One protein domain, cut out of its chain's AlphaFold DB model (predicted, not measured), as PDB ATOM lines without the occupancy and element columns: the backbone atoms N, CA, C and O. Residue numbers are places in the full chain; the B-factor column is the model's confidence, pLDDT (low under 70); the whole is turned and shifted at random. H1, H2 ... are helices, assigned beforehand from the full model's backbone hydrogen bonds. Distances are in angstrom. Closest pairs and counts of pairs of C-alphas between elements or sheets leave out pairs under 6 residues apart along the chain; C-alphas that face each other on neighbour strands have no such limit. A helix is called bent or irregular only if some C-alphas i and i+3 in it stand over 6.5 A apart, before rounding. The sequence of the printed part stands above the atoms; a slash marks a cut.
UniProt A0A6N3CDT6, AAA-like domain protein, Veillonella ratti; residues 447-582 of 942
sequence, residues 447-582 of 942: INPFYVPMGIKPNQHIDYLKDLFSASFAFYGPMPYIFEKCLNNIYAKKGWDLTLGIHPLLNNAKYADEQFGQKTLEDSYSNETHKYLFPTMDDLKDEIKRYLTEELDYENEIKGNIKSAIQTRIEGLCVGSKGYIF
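This is residues 447 to 582 of the 942 residues of the protein "AAA-like domain protein" of Veillonella ratti (UniProt A0A6N3CDT6). Two helical hairpins, H5 with H6 and H1 with H2, pack on each other where H2 crosses H5, and short H7 turns off the end of H6 at a corner. Toward the other end of the longest axis, H3, small H4 and the long link of residues 494 to 517 form a loosely attached end. The printed part has 136 residues with seven named helices, H1 to H7 along the chain, and no named strand: all helix. It is only just compact, close to loose, with a radius of gyration of the C-alphas of 16.6 A, and elongated, spanning 53 by 33 by 24 A.

The longest helix, H6, is residues 556 to 574, 26.0 A, from C-alpha 556 at (-96.099, -26.991, 59.349). H5 is residues 537 to 550, 19.9 A. H2 is residues 479 to 493, 21.1 A, and H1 residues 458 to 473, 21.9 A, from C-alpha 458 at (-107.858, -4.993, 38.391). H3 is residues 518 to 526, H4 528 to 533 and H7 576 to 582, ending at (-116.871, -4.921, 53.912).

H6 and H5 touch as a hairpin, C-alphas 574 and 537 closest at 6.1 A, at a shallow tilt of 12 degrees. H5 touches H2, C-alphas 544 and 486 closest at 6.0 A, at 68 degrees, steep but only just short of about perpendicular. H2 and H1 form a hairpin, C-alphas 484 and 466 closest at 6.1 A, at 38 degrees, only just steep. H6 touches H7 only at the corner, with residues 572 to 574 alone, C-alphas 573 and 579 closest at 5.5 A. H3 and H4 are close but not clearly touching, C-alphas 524 and 530 closest at 6.9 A. H4 is only just irregular, C-alphas 528 and 531 being 6.51 A apart. Every O i to N i+4 pair is within hydrogen-bond range in H1, H2, H3, H5 and H7, against 14 of 15 in H6 and 0 of 2 in H4, which has 2 of 3 O i to N i+3 pairs within range.

The C-alphas of Asp 513 and Glu 557 are the two farthest apart, 53.5 A. The printed part has no cut, and H2 to H3 is the long link, of 24 residues. Residues 508 to 517 are under 70 in pLDDT.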
ATOM      1  N   ILE A 447    -119.231  -1.032  51.691       94.19
ATOM      2  CA  ILE A 447    -118.107  -0.807  50.786       94.19
ATOM      3  C   ILE A 447    -117.467  -2.157  50.481       94.19
ATOM      4  O   ILE A 447    -116.697  -2.665  51.293       94.19
ATOM      5  N   ASN A 448    -117.736  -2.720  49.305       95.88
ATOM      6  CA  ASN A 448    -116.977  -3.875  48.836       95.88
ATOM      7  C   ASN A 448    -115.508  -3.463  48.611       95.88
ATOM      8  O   ASN A 448    -115.282  -2.588  47.778       95.88
ATOM      9  N   PRO A 449    -114.498  -4.048  49.283       96.56
ATOM     10  CA  PRO A 449    -113.099  -3.710  49.039       96.56
ATOM     11  C   PRO A 449    -112.557  -4.176  47.686       96.56
ATOM     12  O   PRO A 449    -111.489  -3.722  47.315       96.56
ATOM     13  N   PHE A 450    -113.241  -5.086  46.982       97.06
ATOM     14  CA  PHE A 450    -112.794  -5.662  45.702       97.06
ATOM     15  C   PHE A 450    -113.584  -5.143  44.498       97.06
ATOM     16  O   PHE A 450    -113.556  -5.729  43.414       97.06
ATOM     17  N   TYR A 451    -114.345  -4.069  44.685       95.94
ATOM     18  CA  TYR A 451    -114.999  -3.412  43.573       95.94
ATOM     19  C   TYR A 451    -113.961  -2.614  42.780       95.94
ATOM     20  O   TYR A 451    -113.277  -1.767  43.340       95.94
ATOM     21  N   VAL A 452    -113.860  -2.846  41.471       94.44
ATOM     22  CA  VAL A 452    -112.942  -2.089  40.606       94.44
ATOM     23  C   VAL A 452    -113.738  -1.006  39.874       94.44
ATOM     24  O   VAL A 452    -114.563  -1.347  39.012       94.44
ATOM     25  N   PRO A 453    -113.511   0.291  40.178       91.25
ATOM     26  CA  PRO A 453    -114.226   1.376  39.521       91.25
ATOM     27  C   PRO A 453    -114.012   1.377  38.007       91.25
ATOM     28  O   PRO A 453    -112.967   0.962  37.498       91.25
ATOM     29  N   MET A 454    -115.003   1.882  37.275       87.94
ATOM     30  CA  MET A 454    -114.925   2.006  35.822       87.94
ATOM     31  C   MET A 454    -113.665   2.784  35.406       87.94
ATOM     32  O   MET A 454    -113.390   3.864  35.924       87.94
ATOM     33  N   GLY A 455    -112.897   2.237  34.460       86.44
ATOM     34  CA  GLY A 455    -111.644   2.833  33.977       86.44
ATOM     35  C   GLY A 455    -110.394   2.438  34.774       86.44
ATOM     36  O   GLY A 455    -109.280   2.777  34.368       86.44
ATOM     37  N   ILE A 456    -110.545   1.686  35.867       91.44
ATOM     38  CA  ILE A 456    -109.439   1.140  36.660       91.44
ATOM     39  C   ILE A 456    -109.149  -0.296  36.225       91.44
ATOM     40  O   ILE A 456    -110.053  -1.074  35.935       91.44
ATOM     41  N   LYS A 457    -107.865  -0.668  36.187       90.44
ATOM     42  CA  LYS A 457    -107.456  -2.050  35.911       90.44
ATOM     43  C   LYS A 457    -107.408  -2.867  37.208       90.44
ATOM     44  O   LYS A 457    -106.807  -2.385  38.171       90.44
ATOM     45  N   PRO A 458    -107.887  -4.127  37.213       93.00
ATOM     46  CA  PRO A 458    -107.858  -4.993  38.391       93.00
ATOM     47  C   PRO A 458    -106.479  -5.134  39.034       93.00
ATOM     48  O   PRO A 458    -106.369  -4.968  40.239       93.00
ATOM     49  N   ASN A 459    -105.410  -5.351  38.256       92.94
ATOM     50  CA  ASN A 459    -104.060  -5.528  38.821       92.94
ATOM     51  C   ASN A 459    -103.604  -4.320  39.641       92.94
ATOM     52  O   ASN A 459    -102.986  -4.478  40.685       92.94
ATOM     53  N   GLN A 460    -103.947  -3.113  39.190       92.69
ATOM     54  CA  GLN A 460    -103.599  -1.912  39.929       92.69
ATOM     55  C   GLN A 460    -104.369  -1.823  41.249       92.69
ATOM     56  O   GLN A 460    -103.791  -1.488  42.278       92.69
ATOM     57  N   HIS A 461    -105.660  -2.133  41.215       95.44
ATOM     58  CA  HIS A 461    -106.481  -2.163  42.416       95.44
ATOM     59  C   HIS A 461    -105.989  -3.248  43.396       95.44
ATOM     60  O   HIS A 461    -105.850  -2.998  44.591       95.44
ATOM     61  N   ILE A 462    -105.609  -4.427  42.888       95.75
ATOM     62  CA  ILE A 462    -104.992  -5.521  43.658       95.75
ATOM     63  C   ILE A 462    -103.694  -5.064  44.337       95.75
ATOM     64  O   ILE A 462    -103.495  -5.369  45.514       95.75
ATOM     65  N   ASP A 463    -102.834  -4.314  43.641       93.31
ATOM     66  CA  ASP A 463    -101.608  -3.764  44.226       93.31
ATOM     67  C   ASP A 463    -101.905  -2.773  45.360       93.31
ATOM     68  O   ASP A 463    -101.305  -2.871  46.434       93.31
ATOM     69  N   TYR A 464    -102.889  -1.883  45.182       95.19
ATOM     70  CA  TYR A 464    -103.327  -0.984  46.254       95.19
ATOM     71  C   TYR A 464    -103.882  -1.742  47.464       95.19
ATOM     72  O   TYR A 464    -103.553  -1.405  48.603       95.19
ATOM     73  N   LEU A 465    -104.673  -2.795  47.243       95.50
ATOM     74  CA  LEU A 465    -105.169  -3.642  48.327       95.50
ATOM     75  C   LEU A 465    -104.020  -4.367  49.036       95.50
ATOM     76  O   LEU A 465    -103.962  -4.374  50.265       95.50
ATOM     77  N   LYS A 466    -103.061  -4.931  48.300       93.50
ATOM     78  CA  LYS A 466    -101.873  -5.572  48.887       93.50
ATOM     79  C   LYS A 466    -101.132  -4.626  49.835       93.50
ATOM     80  O   LYS A 466    -100.771  -5.031  50.949       93.50
ATOM     81  N   ASP A 467    -100.949  -3.375  49.430       92.50
ATOM     82  CA  ASP A 467    -100.305  -2.361  50.264       92.50
ATOM     83  C   ASP A 467    -101.189  -1.946  51.443       92.50
ATOM     84  O   ASP A 467    -100.698  -1.862  52.571       92.50
ATOM     85  N   LEU A 468    -102.499  -1.790  51.240       94.38
ATOM     86  CA  LEU A 468    -103.458  -1.499  52.309       94.38
ATOM     87  C   LEU A 468    -103.396  -2.532  53.439       94.38
ATOM     88  O   LEU A 468    -103.268  -2.171  54.615       94.38
ATOM     89  N   PHE A 469    -103.469  -3.817  53.089       91.94
ATOM     90  CA  PHE A 469    -103.405  -4.907  54.060       91.94
ATOM     91  C   PHE A 469    -102.026  -4.967  54.734       91.94
ATOM     92  O   PHE A 469    -101.942  -5.148  55.953       91.94
ATOM     93  N   SER A 470    -100.948  -4.724  53.983       89.81
ATOM     94  CA  SER A 470     -99.584  -4.677  54.526       89.81
ATOM     95  C   SER A 470     -99.382  -3.523  55.519       89.81
ATOM     96  O   SER A 470     -98.778  -3.726  56.579       89.81
ATOM     97  N   ALA A 471     -99.924  -2.336  55.226       88.38
ATOM     98  CA  ALA A 471     -99.874  -1.162  56.098       88.38
ATOM     99  C   ALA A 471    -100.701  -1.365  57.381       88.38
ATOM    100  O   ALA A 471    -100.211  -1.112  58.490       88.38
ATOM    101  N   SER A 472    -101.928  -1.872  57.230       89.38
ATOM    102  CA  SER A 472    -102.922  -1.968  58.308       89.38
ATOM    103  C   SER A 472    -102.645  -3.131  59.264       89.38
ATOM    104  O   SER A 472    -102.671  -2.949  60.482       89.38
ATOM    105  N   PHE A 473    -102.300  -4.311  58.734       86.88
ATOM    106  CA  PHE A 473    -102.141  -5.544  59.522       86.88
ATOM    107  C   PHE A 473    -100.685  -5.973  59.739       86.88
ATOM    108  O   PHE A 473    -100.443  -6.995  60.377       86.88
ATOM    109  N   ALA A 474     -99.719  -5.172  59.272       79.38
ATOM    110  CA  ALA A 474     -98.284  -5.391  59.465       79.38
ATOM    111  C   ALA A 474     -97.803  -6.766  58.961       79.38
ATOM    112  O   ALA A 474     -97.138  -7.516  59.681       79.38
ATOM    113  N   PHE A 475     -98.134  -7.085  57.708       85.38
ATOM    114  CA  PHE A 475     -97.641  -8.293  57.048       85.38
ATOM    115  C   PHE A 475     -96.108  -8.349  57.037       85.38
ATOM    116  O   PHE A 475     -95.422  -7.335  56.893       85.38
ATOM    117  N   TYR A 476     -95.570  -9.561  57.171       78.94
ATOM    118  CA  TYR A 476     -94.135  -9.832  57.179       78.94
ATOM    119  C   TYR A 476     -93.799 -11.041  56.300       78.94
ATOM    120  O   TYR A 476     -94.653 -11.883  56.013       78.94
ATOM    121  N   GLY A 477     -92.532 -11.155  55.893       80.88
ATOM    122  CA  GLY A 477     -92.042 -12.320  55.149       80.88
ATOM    123  C   GLY A 477     -92.844 -12.585  53.858       80.88
ATOM    124  O   GLY A 477     -93.027 -11.650  53.080       80.88
ATOM    125  N   PRO A 478     -93.321 -13.824  53.609       84.88
ATOM    126  CA  PRO A 478     -94.023 -14.193  52.374       84.88
ATOM    127  C   PRO A 478     -95.511 -13.793  52.342       84.88
ATOM    128  O   PRO A 478     -96.168 -14.009  51.325       84.88
ATOM    129  N   MET A 479     -96.063 -13.224  53.425       87.62
ATOM    130  CA  MET A 479     -97.500 -12.926  53.529       87.62
ATOM    131  C   MET A 479     -98.039 -12.033  52.402       87.62
ATOM    132  O   MET A 479     -99.064 -12.408  51.837       87.62
ATOM    133  N   PRO A 480     -97.382 -10.914  52.014       89.31
ATOM    134  CA  PRO A 480     -97.905 -10.063  50.942       89.31
ATOM    135  C   PRO A 480     -98.027 -10.799  49.603       89.31
ATOM    136  O   PRO A 480     -99.006 -10.608  48.896       89.31
ATOM    137  N   TYR A 481     -97.079 -11.687  49.286       88.44
ATOM    138  CA  TYR A 481     -97.103 -12.478  48.052       88.44
ATOM    139  C   TYR A 481     -98.225 -13.524  48.054       88.44
ATOM    140  O   TYR A 481     -98.938 -13.677  47.064       88.44
ATOM    141  N   ILE A 482     -98.407 -14.227  49.178       89.56
ATOM    142  CA  ILE A 482     -99.516 -15.179  49.353       89.56
ATOM    143  C   ILE A 482    -100.849 -14.452  49.172       89.56
ATOM    144  O   ILE A 482    -101.719 -14.917  48.441       89.56
ATOM    145  N   PHE A 483    -100.976 -13.285  49.801       91.75
ATOM    146  CA  PHE A 483    -102.175 -12.468  49.729       91.75
ATOM    147  C   PHE A 483    -102.462 -11.986  48.302       91.75
ATOM    148  O   PHE A 483    -103.572 -12.160  47.807       91.75
ATOM    149  N   GLU A 484    -101.449 -11.468  47.604       93.62
ATOM    150  CA  GLU A 484    -101.543 -11.057  46.198       93.62
ATOM    151  C   GLU A 484    -101.969 -12.215  45.287       93.62
ATOM    152  O   GLU A 484    -102.805 -12.042  44.397       93.62
ATOM    153  N   LYS A 485    -101.450 -13.426  45.522       93.31
ATOM    154  CA  LYS A 485    -101.853 -14.611  44.760       93.31
ATOM    155  C   LYS A 485    -103.328 -14.953  44.983       93.31
ATOM    156  O   LYS A 485    -104.035 -15.197  44.007       93.31
ATOM    157  N   CYS A 486    -103.798 -14.924  46.230       95.06
ATOM    158  CA  CYS A 486    -105.209 -15.148  46.550       95.06
ATOM    159  C   CYS A 486    -106.114 -14.078  45.922       95.06
ATOM    160  O   CYS A 486    -107.140 -14.436  45.349       95.06
ATOM    161  N   LEU A 487    -105.713 -12.799  45.949       96.06
ATOM    162  CA  LEU A 487    -106.437 -11.718  45.269       96.06
ATOM    163  C   LEU A 487    -106.561 -11.991  43.764       96.06
ATOM    164  O   LEU A 487    -107.660 -11.988  43.219       96.06
ATOM    165  N   ASN A 488    -105.457 -12.317  43.089       95.94
ATOM    166  CA  ASN A 488    -105.498 -12.663  41.666       95.94
ATOM    167  C   ASN A 488    -106.443 -13.848  41.387       95.94
ATOM    168  O   ASN A 488    -107.231 -13.815  40.442       95.94
ATOM    169  N   ASN A 489    -106.409 -14.882  42.231       95.50
ATOM    170  CA  ASN A 489    -107.250 -16.064  42.060       95.50
ATOM    171  C   ASN A 489    -108.750 -15.752  42.208       95.50
ATOM    172  O   ASN A 489    -109.538 -16.270  41.418       95.50
ATOM    173  N   ILE A 490    -109.168 -14.911  43.165       96.25
ATOM    174  CA  ILE A 490    -110.598 -14.582  43.339       96.25
ATOM    175  C   ILE A 490    -111.153 -13.762  42.172       96.25
ATOM    176  O   ILE A 490    -112.258 -14.042  41.709       96.25
ATOM    177  N   TYR A 491    -110.379 -12.822  41.621       96.00
ATOM    178  CA  TYR A 491    -110.789 -12.087  40.421       96.00
ATOM    179  C   TYR A 491    -110.871 -13.009  39.200       96.00
ATOM    180  O   TYR A 491    -111.854 -12.962  38.459       96.00
ATOM    181  N   ALA A 492    -109.890 -13.900  39.018       93.94
ATOM    182  CA  ALA A 492    -109.909 -14.881  37.933       93.94
ATOM    183  C   ALA A 492    -111.107 -15.845  38.044       93.94
ATOM    184  O   ALA A 492    -111.758 -16.140  37.042       93.94
ATOM    185  N   LYS A 493    -111.453 -16.290  39.261       91.81
ATOM    186  CA  LYS A 493    -112.662 -17.093  39.533       91.81
ATOM    187  C   LYS A 493    -113.950 -16.330  39.232       91.81
ATOM    188  O   LYS A 493    -114.901 -16.930  38.740       91.81
ATOM    189  N   LYS A 494    -113.958 -15.014  39.464       91.25
ATOM    190  CA  LYS A 494    -115.022 -14.096  39.044       91.25
ATOM    191  C   LYS A 494    -114.950 -13.715  37.556       91.25
ATOM    192  O   LYS A 494    -115.633 -12.796  37.144       91.25
ATOM    193  N   GLY A 495    -114.162 -14.417  36.734       89.56
ATOM    194  CA  GLY A 495    -114.176 -14.285  35.271       89.56
ATOM    195  C   GLY A 495    -113.361 -13.122  34.703       89.56
ATOM    196  O   GLY A 495    -113.419 -12.872  33.498       89.56
ATOM    197  N   TRP A 496    -112.590 -12.413  35.533       92.00
ATOM    198  CA  TRP A 496    -111.738 -11.318  35.074       92.00
ATOM    199  C   TRP A 496    -110.516 -11.827  34.313       92.00
ATOM    200  O   TRP A 496    -109.750 -12.654  34.813       92.00
ATOM    201  N   ASP A 497    -110.278 -11.258  33.132       89.81
ATOM    202  CA  ASP A 497    -108.996 -11.391  32.450       89.81
ATOM    203  C   ASP A 497    -108.018 -10.383  33.060       89.81
ATOM    204  O   ASP A 497    -108.078  -9.185  32.785       89.81
ATOM    205  N   LEU A 498    -107.102 -10.868  33.897       89.38
ATOM    206  CA  LEU A 498    -106.087 -10.038  34.555       89.38
ATOM    207  C   LEU A 498    -104.999  -9.529  33.597       89.38
ATOM    208  O   LEU A 498    -104.266  -8.603  33.938       89.38
ATOM    209  N   THR A 499    -104.878 -10.096  32.395       86.62
ATOM    210  CA  THR A 499    -103.918  -9.628  31.384       86.62
ATOM    211  C   THR A 499    -104.455  -8.386  30.686       86.62
ATOM    212  O   THR A 499    -103.760  -7.374  30.575       86.62
ATOM    213  N   LEU A 500    -105.707  -8.457  30.231       83.06
ATOM    214  CA  LEU A 500    -106.375  -7.350  29.547       83.06
ATOM    215  C   LEU A 500    -106.997  -6.344  30.528       83.06
ATOM    216  O   LEU A 500    -107.174  -5.175  30.184       83.06
ATOM    217  N   GLY A 501    -107.277  -6.774  31.758       85.31
ATOM    218  CA  GLY A 501    -107.934  -5.983  32.794       85.31
ATOM    219  C   GLY A 501    -109.422  -5.764  32.532       85.31
ATOM    220  O   GLY A 501    -109.947  -4.721  32.909       85.31
ATOM    221  N   ILE A 502    -110.082  -6.709  31.857       82.81
ATOM    222  CA  ILE A 502    -111.490  -6.606  31.460       82.81
ATOM    223  C   ILE A 502    -112.275  -7.835  31.903       82.81
ATOM    224  O   ILE A 502    -111.751  -8.950  31.949       82.81
ATOM    225  N   HIS A 503    -113.558  -7.625  32.178       88.75
ATOM    226  CA  HIS A 503    -114.514  -8.703  32.369       88.75
ATOM    227  C   HIS A 503    -115.352  -8.877  31.090       88.75
ATOM    228  O   HIS A 503    -115.915  -7.884  30.618       88.75
ATOM    229  N   PRO A 504    -115.505 -10.098  30.537       84.31
ATOM    230  CA  PRO A 504    -116.247 -10.321  29.292       84.31
ATOM    231  C   PRO A 504    -117.675  -9.761  29.317       84.31
ATOM    232  O   PRO A 504    -118.121  -9.155  28.351       84.31
ATOM    233  N   LEU A 505    -118.367  -9.882  30.455       84.94
ATOM    234  CA  LEU A 505    -119.741  -9.383  30.603       84.94
ATOM    235  C   LEU A 505    -119.852  -7.855  30.669       84.94
ATOM    236  O   LEU A 505    -120.904  -7.325  30.340       84.94
ATOM    237  N   LEU A 506    -118.788  -7.145  31.061       82.50
ATOM    238  CA  LEU A 506    -118.770  -5.675  31.059       82.50
ATOM    239  C   LEU A 506    -118.401  -5.107  29.687       82.50
ATOM    240  O   LEU A 506    -118.618  -3.926  29.421       82.50
ATOM    241  N   ASN A 507    -117.829  -5.947  28.826       72.06
ATOM    242  CA  ASN A 507    -117.259  -5.559  27.549       72.06
ATOM    243  C   ASN A 507    -117.678  -6.535  26.439       72.06
ATOM    244  O   ASN A 507    -116.850  -7.161  25.776       72.06
ATOM    245  N   ASN A 508    -118.993  -6.666  26.251       63.38
ATOM    246  CA  ASN A 508    -119.617  -7.554  25.264       63.38
ATOM    247  C   ASN A 508    -119.712  -6.894  23.868       63.38
ATOM    248  O   ASN A 508    -120.733  -6.963  23.180       63.38
ATOM    249  N   ALA A 509    -118.657  -6.193  23.450       60.69
ATOM    250  CA  ALA A 509    -118.632  -5.499  22.168       60.69
ATOM    251  C   ALA A 509    -118.551  -6.496  20.997       60.69
ATOM    252  O   ALA A 509    -117.658  -7.347  20.938       60.69
ATOM    253  N   LYS A 510    -119.482  -6.373  20.040       53.91
ATOM    254  CA  LYS A 510    -119.549  -7.227  18.837       53.91
ATOM    255  C   LYS A 510    -118.445  -6.914  17.822       53.91
ATOM    256  O   LYS A 510    -118.134  -7.769  16.993       53.91
ATOM    257  N   TYR A 511    -117.858  -5.721  17.897       53.50
ATOM    258  CA  TYR A 511    -116.820  -5.237  16.991       53.50
ATOM    259  C   TYR A 511    -115.597  -4.734  17.772       53.50
ATOM    260  O   TYR A 511    -115.714  -4.229  18.887       53.50
ATOM    261  N   ALA A 512    -114.403  -4.896  17.194       57.97
ATOM    262  CA  ALA A 512    -113.130  -4.593  17.859       57.97
ATOM    263  C   ALA A 512    -112.908  -3.091  18.134       57.97
ATOM    264  O   ALA A 512    -112.155  -2.733  19.034       57.97
ATOM    265  N   ASP A 513    -113.563  -2.209  17.380       56.62
ATOM    266  CA  ASP A 513    -113.567  -0.754  17.575       56.62
ATOM    267  C   ASP A 513    -114.490  -0.298  18.722       56.62
ATOM    268  O   ASP A 513    -114.271   0.765  19.300       56.62
ATOM    269  N   GLU A 514    -115.461  -1.128  19.114       58.94
ATOM    270  CA  GLU A 514    -116.346  -0.910  20.267       58.94
ATOM    271  C   GLU A 514    -115.823  -1.563  21.560       58.94
ATOM    272  O   GLU A 514    -116.285  -1.213  22.644       58.94
ATOM    273  N   GLN A 515    -114.830  -2.462  21.472       56.25
ATOM    274  CA  GLN A 515    -114.239  -3.208  22.604       56.25
ATOM    275  C   GLN A 515    -113.578  -2.333  23.677       56.25
ATOM    276  O   GLN A 515    -113.146  -2.844  24.703       56.25
ATOM    277  N   PHE A 516    -113.503  -1.019  23.479       61.88
ATOM    278  CA  PHE A 516    -113.072  -0.059  24.500       61.88
ATOM    279  C   PHE A 516    -113.920   1.219  24.468       61.88
ATOM    280  O   PHE A 516    -113.480   2.284  24.900       61.88
ATOM    281  N   GLY A 517    -115.136   1.128  23.919       64.94
ATOM    282  CA  GLY A 517    -116.063   2.244  23.842       64.94
ATOM    283  C   GLY A 517    -116.526   2.652  25.237       64.94
ATOM    284  O   GLY A 517    -117.175   1.872  25.931       64.94
ATOM    285  N   GLN A 518    -116.232   3.894  25.629       72.44
ATOM    286  CA  GLN A 518    -116.619   4.459  26.928       72.44
ATOM    287  C   GLN A 518    -118.114   4.260  27.226       72.44
ATOM    288  O   GLN A 518    -118.474   3.839  28.318       72.44
ATOM    289  N   LYS A 519    -118.975   4.475  26.225       76.56
ATOM    290  CA  LYS A 519    -120.429   4.351  26.370       76.56
ATOM    291  C   LYS A 519    -120.888   2.925  26.700       76.56
ATOM    292  O   LYS A 519    -121.763   2.745  27.532       76.56
ATOM    293  N   THR A 520    -120.275   1.912  26.091       74.31
ATOM    294  CA  THR A 520    -120.615   0.503  26.341       74.31
ATOM    295  C   THR A 520    -120.241   0.082  27.764       74.31
ATOM    296  O   THR A 520    -120.975  -0.667  28.404       74.31
ATOM    297  N   LEU A 521    -119.117   0.589  28.282       79.38
ATOM    298  CA  LEU A 521    -118.715   0.395  29.677       79.38
ATOM    299  C   LEU A 521    -119.658   1.125  30.642       79.38
ATOM    300  O   LEU A 521    -120.094   0.520  31.618       79.38
ATOM    301  N   GLU A 522    -120.012   2.380  30.351       83.12
ATOM    302  CA  GLU A 522    -120.980   3.154  31.142       83.12
ATOM    303  C   GLU A 522    -122.334   2.435  31.233       83.12
ATOM    304  O   GLU A 522    -122.862   2.254  32.333       83.12
ATOM    305  N   ASP A 523    -122.856   1.946  30.105       82.06
ATOM    306  CA  ASP A 523    -124.113   1.197  30.056       82.06
ATOM    307  C   ASP A 523    -124.022  -0.099  30.891       82.06
ATOM    308  O   ASP A 523    -124.925  -0.393  31.678       82.06
ATOM    309  N   SER A 524    -122.914  -0.845  30.804       83.56
ATOM    310  CA  SER A 524    -122.704  -2.067  31.597       83.56
ATOM    311  C   SER A 524    -122.631  -1.801  33.104       83.56
ATOM    312  O   SER A 524    -123.287  -2.502  33.874       83.56
ATOM    313  N   TYR A 525    -121.878  -0.780  33.528       88.44
ATOM    314  CA  TYR A 525    -121.762  -0.376  34.937       88.44
ATOM    315  C   TYR A 525    -123.053   0.261  35.483       88.44
ATOM    316  O   TYR A 525    -123.260   0.291  36.694       88.44
ATOM    317  N   SER A 526    -123.954   0.733  34.612       87.94
ATOM    318  CA  SER A 526    -125.270   1.253  35.014       87.94
ATOM    319  C   SER A 526    -126.286   0.163  35.393       87.94
ATOM    320  O   SER A 526    -127.280   0.448  36.070       87.94
ATOM    321  N   ASN A 527    -126.053  -1.093  34.989       88.38
ATOM    322  CA  ASN A 527    -126.891  -2.223  35.395       88.38
ATOM    323  C   ASN A 527    -126.599  -2.603  36.845       88.38
ATOM    324  O   ASN A 527    -125.449  -2.842  37.204       88.38
ATOM    325  N   GLU A 528    -127.627  -2.757  37.680       89.06
ATOM    326  CA  GLU A 528    -127.463  -3.078  39.107       89.06
ATOM    327  C   GLU A 528    -126.699  -4.397  39.330       89.06
ATOM    328  O   GLU A 528    -126.002  -4.564  40.327       89.06
ATOM    329  N   THR A 529    -126.781  -5.329  38.379       91.50
ATOM    330  CA  THR A 529    -126.174  -6.664  38.465       91.50
ATOM    331  C   THR A 529    -124.670  -6.700  38.228       91.50
ATOM    332  O   THR A 529    -124.035  -7.696  38.584       91.50
ATOM    333  N   HIS A 530    -124.063  -5.620  37.712       92.06
ATOM    334  CA  HIS A 530    -122.609  -5.555  37.508       92.06
ATOM    335  C   HIS A 530    -121.832  -5.803  38.809       92.06
ATOM    336  O   HIS A 530    -120.724  -6.336  38.792       92.06
ATOM    337  N   LYS A 531    -122.443  -5.464  39.949       93.12
ATOM    338  CA  LYS A 531    -121.869  -5.601  41.284       93.12
ATOM    339  C   LYS A 531    -121.503  -7.043  41.664       93.12
ATOM    340  O   LYS A 531    -120.555  -7.257  42.410       93.12
ATOM    341  N   TYR A 532    -122.186  -8.037  41.091       92.31
ATOM    342  CA  TYR A 532    -121.937  -9.462  41.353       92.31
ATOM    343  C   TYR A 532    -120.707 -10.028  40.622       92.31
ATOM    344  O   TYR A 532    -120.265 -11.142  40.918       92.31
ATOM    345  N   LEU A 533    -120.135  -9.259  39.686       92.81
ATOM    346  CA  LEU A 533    -118.912  -9.615  38.955       92.81
ATOM    347  C   LEU A 533    -117.639  -9.387  39.776       92.81
ATOM    348  O   LEU A 533    -116.540  -9.705  39.322       92.81
ATOM    349  N   PHE A 534    -117.767  -8.804  40.964       95.19
ATOM    350  CA  PHE A 534    -116.652  -8.521  41.852       95.19
ATOM    351  C   PHE A 534    -116.627  -9.526  43.007       95.19
ATOM    352  O   PHE A 534    -117.688  -9.975  43.454       95.19
ATOM    353  N   PRO A 535    -115.435  -9.909  43.491       95.81
ATOM    354  CA  PRO A 535    -115.319 -10.732  44.686       95.81
ATOM    355  C   PRO A 535    -115.855 -10.030  45.941       95.81
ATOM    356  O   PRO A 535    -116.010  -8.810  45.978       95.81
ATOM    357  N   THR A 536    -116.077 -10.810  46.990       94.56
ATOM    358  CA  THR A 536    -116.438 -10.376  48.345       94.56
ATOM    359  C   THR A 536    -115.364 -10.797  49.356       94.56
ATOM    360  O   THR A 536    -114.423 -11.526  49.031       94.56
ATOM    361  N   MET A 537    -115.483 -10.349  50.610       94.25
ATOM    362  CA  MET A 537    -114.549 -10.751  51.674       94.25
ATOM    363  C   MET A 537    -114.607 -12.252  51.960       94.25
ATOM    364  O   MET A 537    -113.571 -12.850  52.259       94.25
ATOM    365  N   ASP A 538    -115.776 -12.875  51.809       92.00
ATOM    366  CA  ASP A 538    -115.906 -14.326  51.921       92.00
ATOM    367  C   ASP A 538    -115.194 -15.077  50.789       92.00
ATOM    368  O   ASP A 538    -114.495 -16.049  51.077       92.00
ATOM    369  N   ASP A 539    -115.244 -14.583  49.545       93.88
ATOM    370  CA  ASP A 539    -114.488 -15.185  48.433       93.88
ATOM    371  C   ASP A 539    -112.980 -15.213  48.737       93.88
ATOM    372  O   ASP A 539    -112.301 -16.224  48.527       93.88
ATOM    373  N   LEU A 540    -112.446 -14.108  49.277       95.38
ATOM    374  CA  LEU A 540    -111.043 -14.023  49.687       95.38
ATOM    375  C   LEU A 540    -110.733 -14.963  50.858       95.38
ATOM    376  O   LEU A 540    -109.702 -15.639  50.848       95.38
ATOM    377  N   LYS A 541    -111.602 -15.008  51.871       92.75
ATOM    378  CA  LYS A 541    -111.455 -15.877  53.047       92.75
ATOM    379  C   LYS A 541    -111.355 -17.347  52.636       92.75
ATOM    380  O   LYS A 541    -110.446 -18.053  53.090       92.75
ATOM    381  N   ASP A 542    -112.247 -17.789  51.758       91.31
ATOM    382  CA  ASP A 542    -112.306 -19.176  51.303       91.31
ATOM    383  C   ASP A 542    -111.122 -19.518  50.395       91.31
ATOM    384  O   ASP A 542    -110.519 -20.586  50.540       91.31
ATOM    385  N   GLU A 543    -110.702 -18.589  49.531       94.12
ATOM    386  CA  GLU A 543    -109.512 -18.778  48.700       94.12
ATOM    387  C   GLU A 543    -108.223 -18.836  49.524       94.12
ATOM    388  O   GLU A 543    -107.373 -19.687  49.264       94.12
ATOM    389  N   ILE A 544    -108.078 -17.990  50.548       91.69
ATOM    390  CA  ILE A 544    -106.936 -18.047  51.471       91.69
ATOM    391  C   ILE A 544    -106.915 -19.393  52.190       91.69
ATOM    392  O   ILE A 544    -105.864 -20.034  52.268       91.69
ATOM    393  N   LYS A 545    -108.069 -19.855  52.689       90.12
ATOM    394  CA  LYS A 545    -108.186 -21.156  53.352       90.12
ATOM    395  C   LYS A 545    -107.754 -22.287  52.416       90.12
ATOM    396  O   LYS A 545    -106.903 -23.076  52.822       90.12
ATOM    397  N   ARG A 546    -108.275 -22.316  51.182       90.69
ATOM    398  CA  ARG A 546    -107.943 -23.304  50.140       90.69
ATOM    399  C   ARG A 546    -106.460 -23.280  49.774       90.69
ATOM    400  O   ARG A 546    -105.798 -24.311  49.854       90.69
ATOM    401  N   TYR A 547    -105.924 -22.111  49.420       89.62
ATOM    402  CA  TYR A 547    -104.533 -21.943  48.988       89.62
ATOM    403  C   TYR A 547    -103.552 -22.356  50.090       89.62
ATOM    404  O   TYR A 547    -102.585 -23.080  49.840       89.62
ATOM    405  N   LEU A 548    -103.843 -21.977  51.340       86.00
ATOM    406  CA  LEU A 548    -103.060 -22.415  52.488       86.00
ATOM    407  C   LEU A 548    -103.146 -23.931  52.681       86.00
ATOM    408  O   LEU A 548    -102.127 -24.539  52.977       86.00
ATOM    409  N   THR A 549    -104.302 -24.579  52.532       84.38
ATOM    410  CA  THR A 549    -104.401 -26.031  52.759       84.38
ATOM    411  C   THR A 549    -103.820 -26.869  51.625       84.38
ATOM    412  O   THR A 549    -103.106 -27.828  51.915       84.38
ATOM    413  N   GLU A 550    -104.090 -26.500  50.375       84.25
ATOM    414  CA  GLU A 550    -103.902 -27.361  49.199       84.25
ATOM    415  C   GLU A 550    -102.634 -27.054  48.392       84.25
ATOM    416  O   GLU A 550    -102.053 -27.975  47.826       84.25
ATOM    417  N   GLU A 551    -102.185 -25.793  48.340       82.56
ATOM    418  CA  GLU A 551    -101.105 -25.360  47.432       82.56
ATOM    419  C   GLU A 551     -99.816 -24.935  48.159       82.56
ATOM    420  O   GLU A 551     -98.729 -25.013  47.588       82.56
ATOM    421  N   LEU A 552     -99.901 -24.496  49.422       79.81
ATOM    422  CA  LEU A 552     -98.727 -24.024  50.164       79.81
ATOM    423  C   LEU A 552     -97.844 -25.174  50.680       79.81
ATOM    424  O   LEU A 552     -98.227 -25.873  51.627       79.81
ATOM    425  N   ASP A 553     -96.629 -25.280  50.138       74.81
ATOM    426  CA  ASP A 553     -95.587 -26.226  50.562       74.81
ATOM    427  C   ASP A 553     -94.558 -25.557  51.496       74.81
ATOM    428  O   ASP A 553     -93.417 -25.278  51.133       74.81
ATOM    429  N   TYR A 554     -95.002 -25.208  52.706       74.56
ATOM    430  CA  TYR A 554     -94.145 -24.714  53.791       74.56
ATOM    431  C   TYR A 554     -94.169 -25.692  54.967       74.56
ATOM    432  O   TYR A 554     -95.170 -26.375  55.191       74.56
ATOM    433  N   GLU A 555     -93.104 -25.688  55.775       71.44
ATOM    434  CA  GLU A 555     -93.071 -26.418  57.046       71.44
ATOM    435  C   GLU A 555     -94.283 -26.067  57.928       71.44
ATOM    436  O   GLU A 555     -94.716 -24.908  57.993       71.44
ATOM    437  N   ASN A 556     -94.821 -27.073  58.628       72.50
ATOM    438  CA  ASN A 556     -96.099 -26.991  59.349       72.50
ATOM    439  C   ASN A 556     -96.195 -25.798  60.320       72.50
ATOM    440  O   ASN A 556     -97.276 -25.233  60.480       72.50
ATOM    441  N   GLU A 557     -95.089 -25.390  60.945       75.19
ATOM    442  CA  GLU A 557     -95.067 -24.279  61.904       75.19
ATOM    443  C   GLU A 557     -95.177 -22.905  61.219       75.19
ATOM    444  O   GLU A 557     -96.016 -22.085  61.598       75.19
ATOM    445  N   ILE A 558     -94.405 -22.663  60.153       75.62
ATOM    446  CA  ILE A 558     -94.475 -21.418  59.366       75.62
ATOM    447  C   ILE A 558     -95.851 -21.296  58.705       75.62
ATOM    448  O   ILE A 558     -96.487 -20.242  58.765       75.62
ATOM    449  N   LYS A 559     -96.340 -22.400  58.135       78.81
ATOM    450  CA  LYS A 559     -97.674 -22.500  57.541       78.81
ATOM    451  C   LYS A 559     -98.775 -22.211  58.568       78.81
ATOM    452  O   LYS A 559     -99.696 -21.451  58.273       78.81
ATOM    453  N   GLY A 560     -98.656 -22.756  59.782       79.12
ATOM    454  CA  GLY A 560     -99.574 -22.499  60.895       79.12
ATOM    455  C   GLY A 560     -99.594 -21.034  61.339       79.12
ATOM    456  O   GLY A 560    -100.674 -20.470  61.517       79.12
ATOM    457  N   ASN A 561     -98.423 -20.398  61.441       80.62
ATOM    458  CA  ASN A 561     -98.292 -18.988  61.822       80.62
ATOM    459  C   ASN A 561     -98.837 -18.030  60.752       80.62
ATOM    460  O   ASN A 561     -99.476 -17.032  61.080       80.62
ATOM    461  N   ILE A 562     -98.613 -18.328  59.469       81.81
ATOM    462  CA  ILE A 562     -99.180 -17.537  58.368       81.81
ATOM    463  C   ILE A 562    -100.698 -17.679  58.342       81.81
ATOM    464  O   ILE A 562    -101.412 -16.681  58.218       81.81
ATOM    465  N   LYS A 563    -101.183 -18.916  58.505       81.50
ATOM    466  CA  LYS A 563    -102.610 -19.210  58.561       81.50
ATOM    467  C   LYS A 563    -103.286 -18.434  59.683       81.50
ATOM    468  O   LYS A 563    -104.231 -17.713  59.402       81.50
ATOM    469  N   SER A 564    -102.789 -18.511  60.916       81.44
ATOM    470  CA  SER A 564    -103.392 -17.774  62.034       81.44
ATOM    471  C   SER A 564    -103.331 -16.253  61.835       81.44
ATOM    472  O   SER A 564    -104.314 -15.567  62.093       81.44
ATOM    473  N   ALA A 565    -102.223 -15.717  61.317       82.44
ATOM    474  CA  ALA A 565    -102.059 -14.276  61.141       82.44
ATOM    475  C   ALA A 565    -102.982 -13.671  60.068       82.44
ATOM    476  O   ALA A 565    -103.584 -12.626  60.312       82.44
ATOM    477  N   ILE A 566    -103.098 -14.303  58.894       87.00
ATOM    478  CA  ILE A 566    -103.939 -13.792  57.800       87.00
ATOM    479  C   ILE A 566    -105.400 -14.180  58.034       87.00
ATOM    480  O   ILE A 566    -106.275 -13.317  58.007       87.00
ATOM    481  N   GLN A 567    -105.674 -15.461  58.303       85.12
ATOM    482  CA  GLN A 567    -107.042 -15.977  58.354       85.12
ATOM    483  C   GLN A 567    -107.860 -15.302  59.461       85.12
ATOM    484  O   GLN A 567    -108.953 -14.825  59.182       85.12
ATOM    485  N   THR A 568    -107.318 -15.156  60.677       86.31
ATOM    486  CA  THR A 568    -108.046 -14.508  61.785       86.31
ATOM    487  C   THR A 568    -108.353 -13.034  61.505       86.31
ATOM    488  O   THR A 568    -109.392 -12.530  61.931       86.31
ATOM    489  N   ARG A 569    -107.486 -12.324  60.768       87.94
ATOM    490  CA  ARG A 569    -107.729 -10.923  60.384       87.94
ATOM    491  C   ARG A 569    -108.836 -10.811  59.337       87.94
ATOM    492  O   ARG A 569    -109.725  -9.983  59.504       87.94
ATOM    493  N   ILE A 570    -108.809 -11.665  58.312       90.88
ATOM    494  CA  ILE A 570    -109.839 -11.694  57.263       90.88
ATOM    495  C   ILE A 570    -111.191 -12.135  57.829       90.88
ATOM    496  O   ILE A 570    -112.182 -11.445  57.618       90.88
ATOM    497  N   GLU A 571    -111.226 -13.199  58.636       89.50
ATOM    498  CA  GLU A 571    -112.441 -13.631  59.343       89.50
ATOM    499  C   GLU A 571    -113.012 -12.512  60.220       89.50
ATOM    500  O   GLU A 571    -114.222 -12.294  60.238       89.50
ATOM    501  N   GLY A 572    -112.143 -11.750  60.895       89.44
ATOM    502  CA  GLY A 572    -112.547 -10.593  61.686       89.44
ATOM    503  C   GLY A 572    -113.257  -9.507  60.871       89.44
ATOM    504  O   GLY A 572    -114.167  -8.874  61.398       89.44
ATOM    505  N   LEU A 573    -112.884  -9.307  59.603       91.69
ATOM    506  CA  LEU A 573    -113.525  -8.344  58.699       91.69
ATOM    507  C   LEU A 573    -114.833  -8.869  58.077       91.69
ATOM    508  O   LEU A 573    -115.630  -8.063  57.607       91.69
ATOM    509  N   CYS A 574    -115.081 -10.184  58.097       90.75
ATOM    510  CA  CYS A 574    -116.299 -10.798  57.552       90.75
ATOM    511  C   CYS A 574    -117.497 -10.797  58.518       90.75
ATOM    512  O   CYS A 574    -118.611 -11.093  58.093       90.75
ATOM    513  N   VAL A 575    -117.300 -10.503  59.809       87.00
ATOM    514  CA  VAL A 575    -118.312 -10.736  60.860       87.00
ATOM    515  C   VAL A 575    -118.777  -9.432  61.521       87.00
ATOM    516  O   VAL A 575    -118.031  -8.457  61.632       87.00
ATOM    517  N   GLY A 576    -120.028  -9.417  61.992       87.06
ATOM    518  CA  GLY A 576    -120.598  -8.320  62.777       87.06
ATOM    519  C   GLY A 576    -120.724  -7.022  61.980       87.06
ATOM    520  O   GLY A 576    -121.008  -7.039  60.784       87.06
ATOM    521  N   SER A 577    -120.489  -5.881  62.634       89.06
ATOM    522  CA  SER A 577    -120.553  -4.571  61.972       89.06
ATOM    523  C   SER A 577    -119.476  -4.387  60.899       89.06
ATOM    524  O   SER A 577    -119.707  -3.661  59.939       89.06
ATOM    525  N   LYS A 578    -118.331  -5.074  61.000       92.25
ATOM    526  CA  LYS A 578    -117.288  -5.062  59.959       92.25
ATOM    527  C   LYS A 578    -117.729  -5.839  58.724       92.25
ATOM    528  O   LYS A 578    -117.584  -5.334  57.617       92.25
ATOM    529  N   GLY A 579    -118.344  -7.006  58.930       91.56
ATOM    530  CA  GLY A 579    -118.968  -7.788  57.862       91.56
ATOM    531  C   GLY A 579    -120.044  -6.998  57.123       91.56
ATOM    532  O   GLY A 579    -120.035  -6.973  55.899       91.56
ATOM    533  N   TYR A 580    -120.895  -6.268  57.855       91.56
ATOM    534  CA  TYR A 580    -121.886  -5.364  57.258       91.56
ATOM    535  C   TYR A 580    -121.244  -4.327  56.321       91.56
ATOM    536  O   TYR A 580    -121.793  -4.040  55.263       91.56
ATOM    537  N   ILE A 581    -120.083  -3.775  56.692       93.88
ATOM    538  CA  ILE A 581    -119.376  -2.776  55.879       93.88
ATOM    539  C   ILE A 581    -118.684  -3.439  54.686       93.88
ATOM    540  O   ILE A 581    -118.905  -3.013  53.560       93.88
ATOM    541  N   PHE A 582    -117.836  -4.446  54.914       94.50
ATOM    542  CA  PHE A 582    -116.871  -4.921  53.912       94.50
ATOM    543  C   PHE A 582    -117.287  -6.197  53.177       94.50
ATOM    544  O   PHE A 582    -116.874  -6.412  52.040       94.50
TER     545      PHE A 582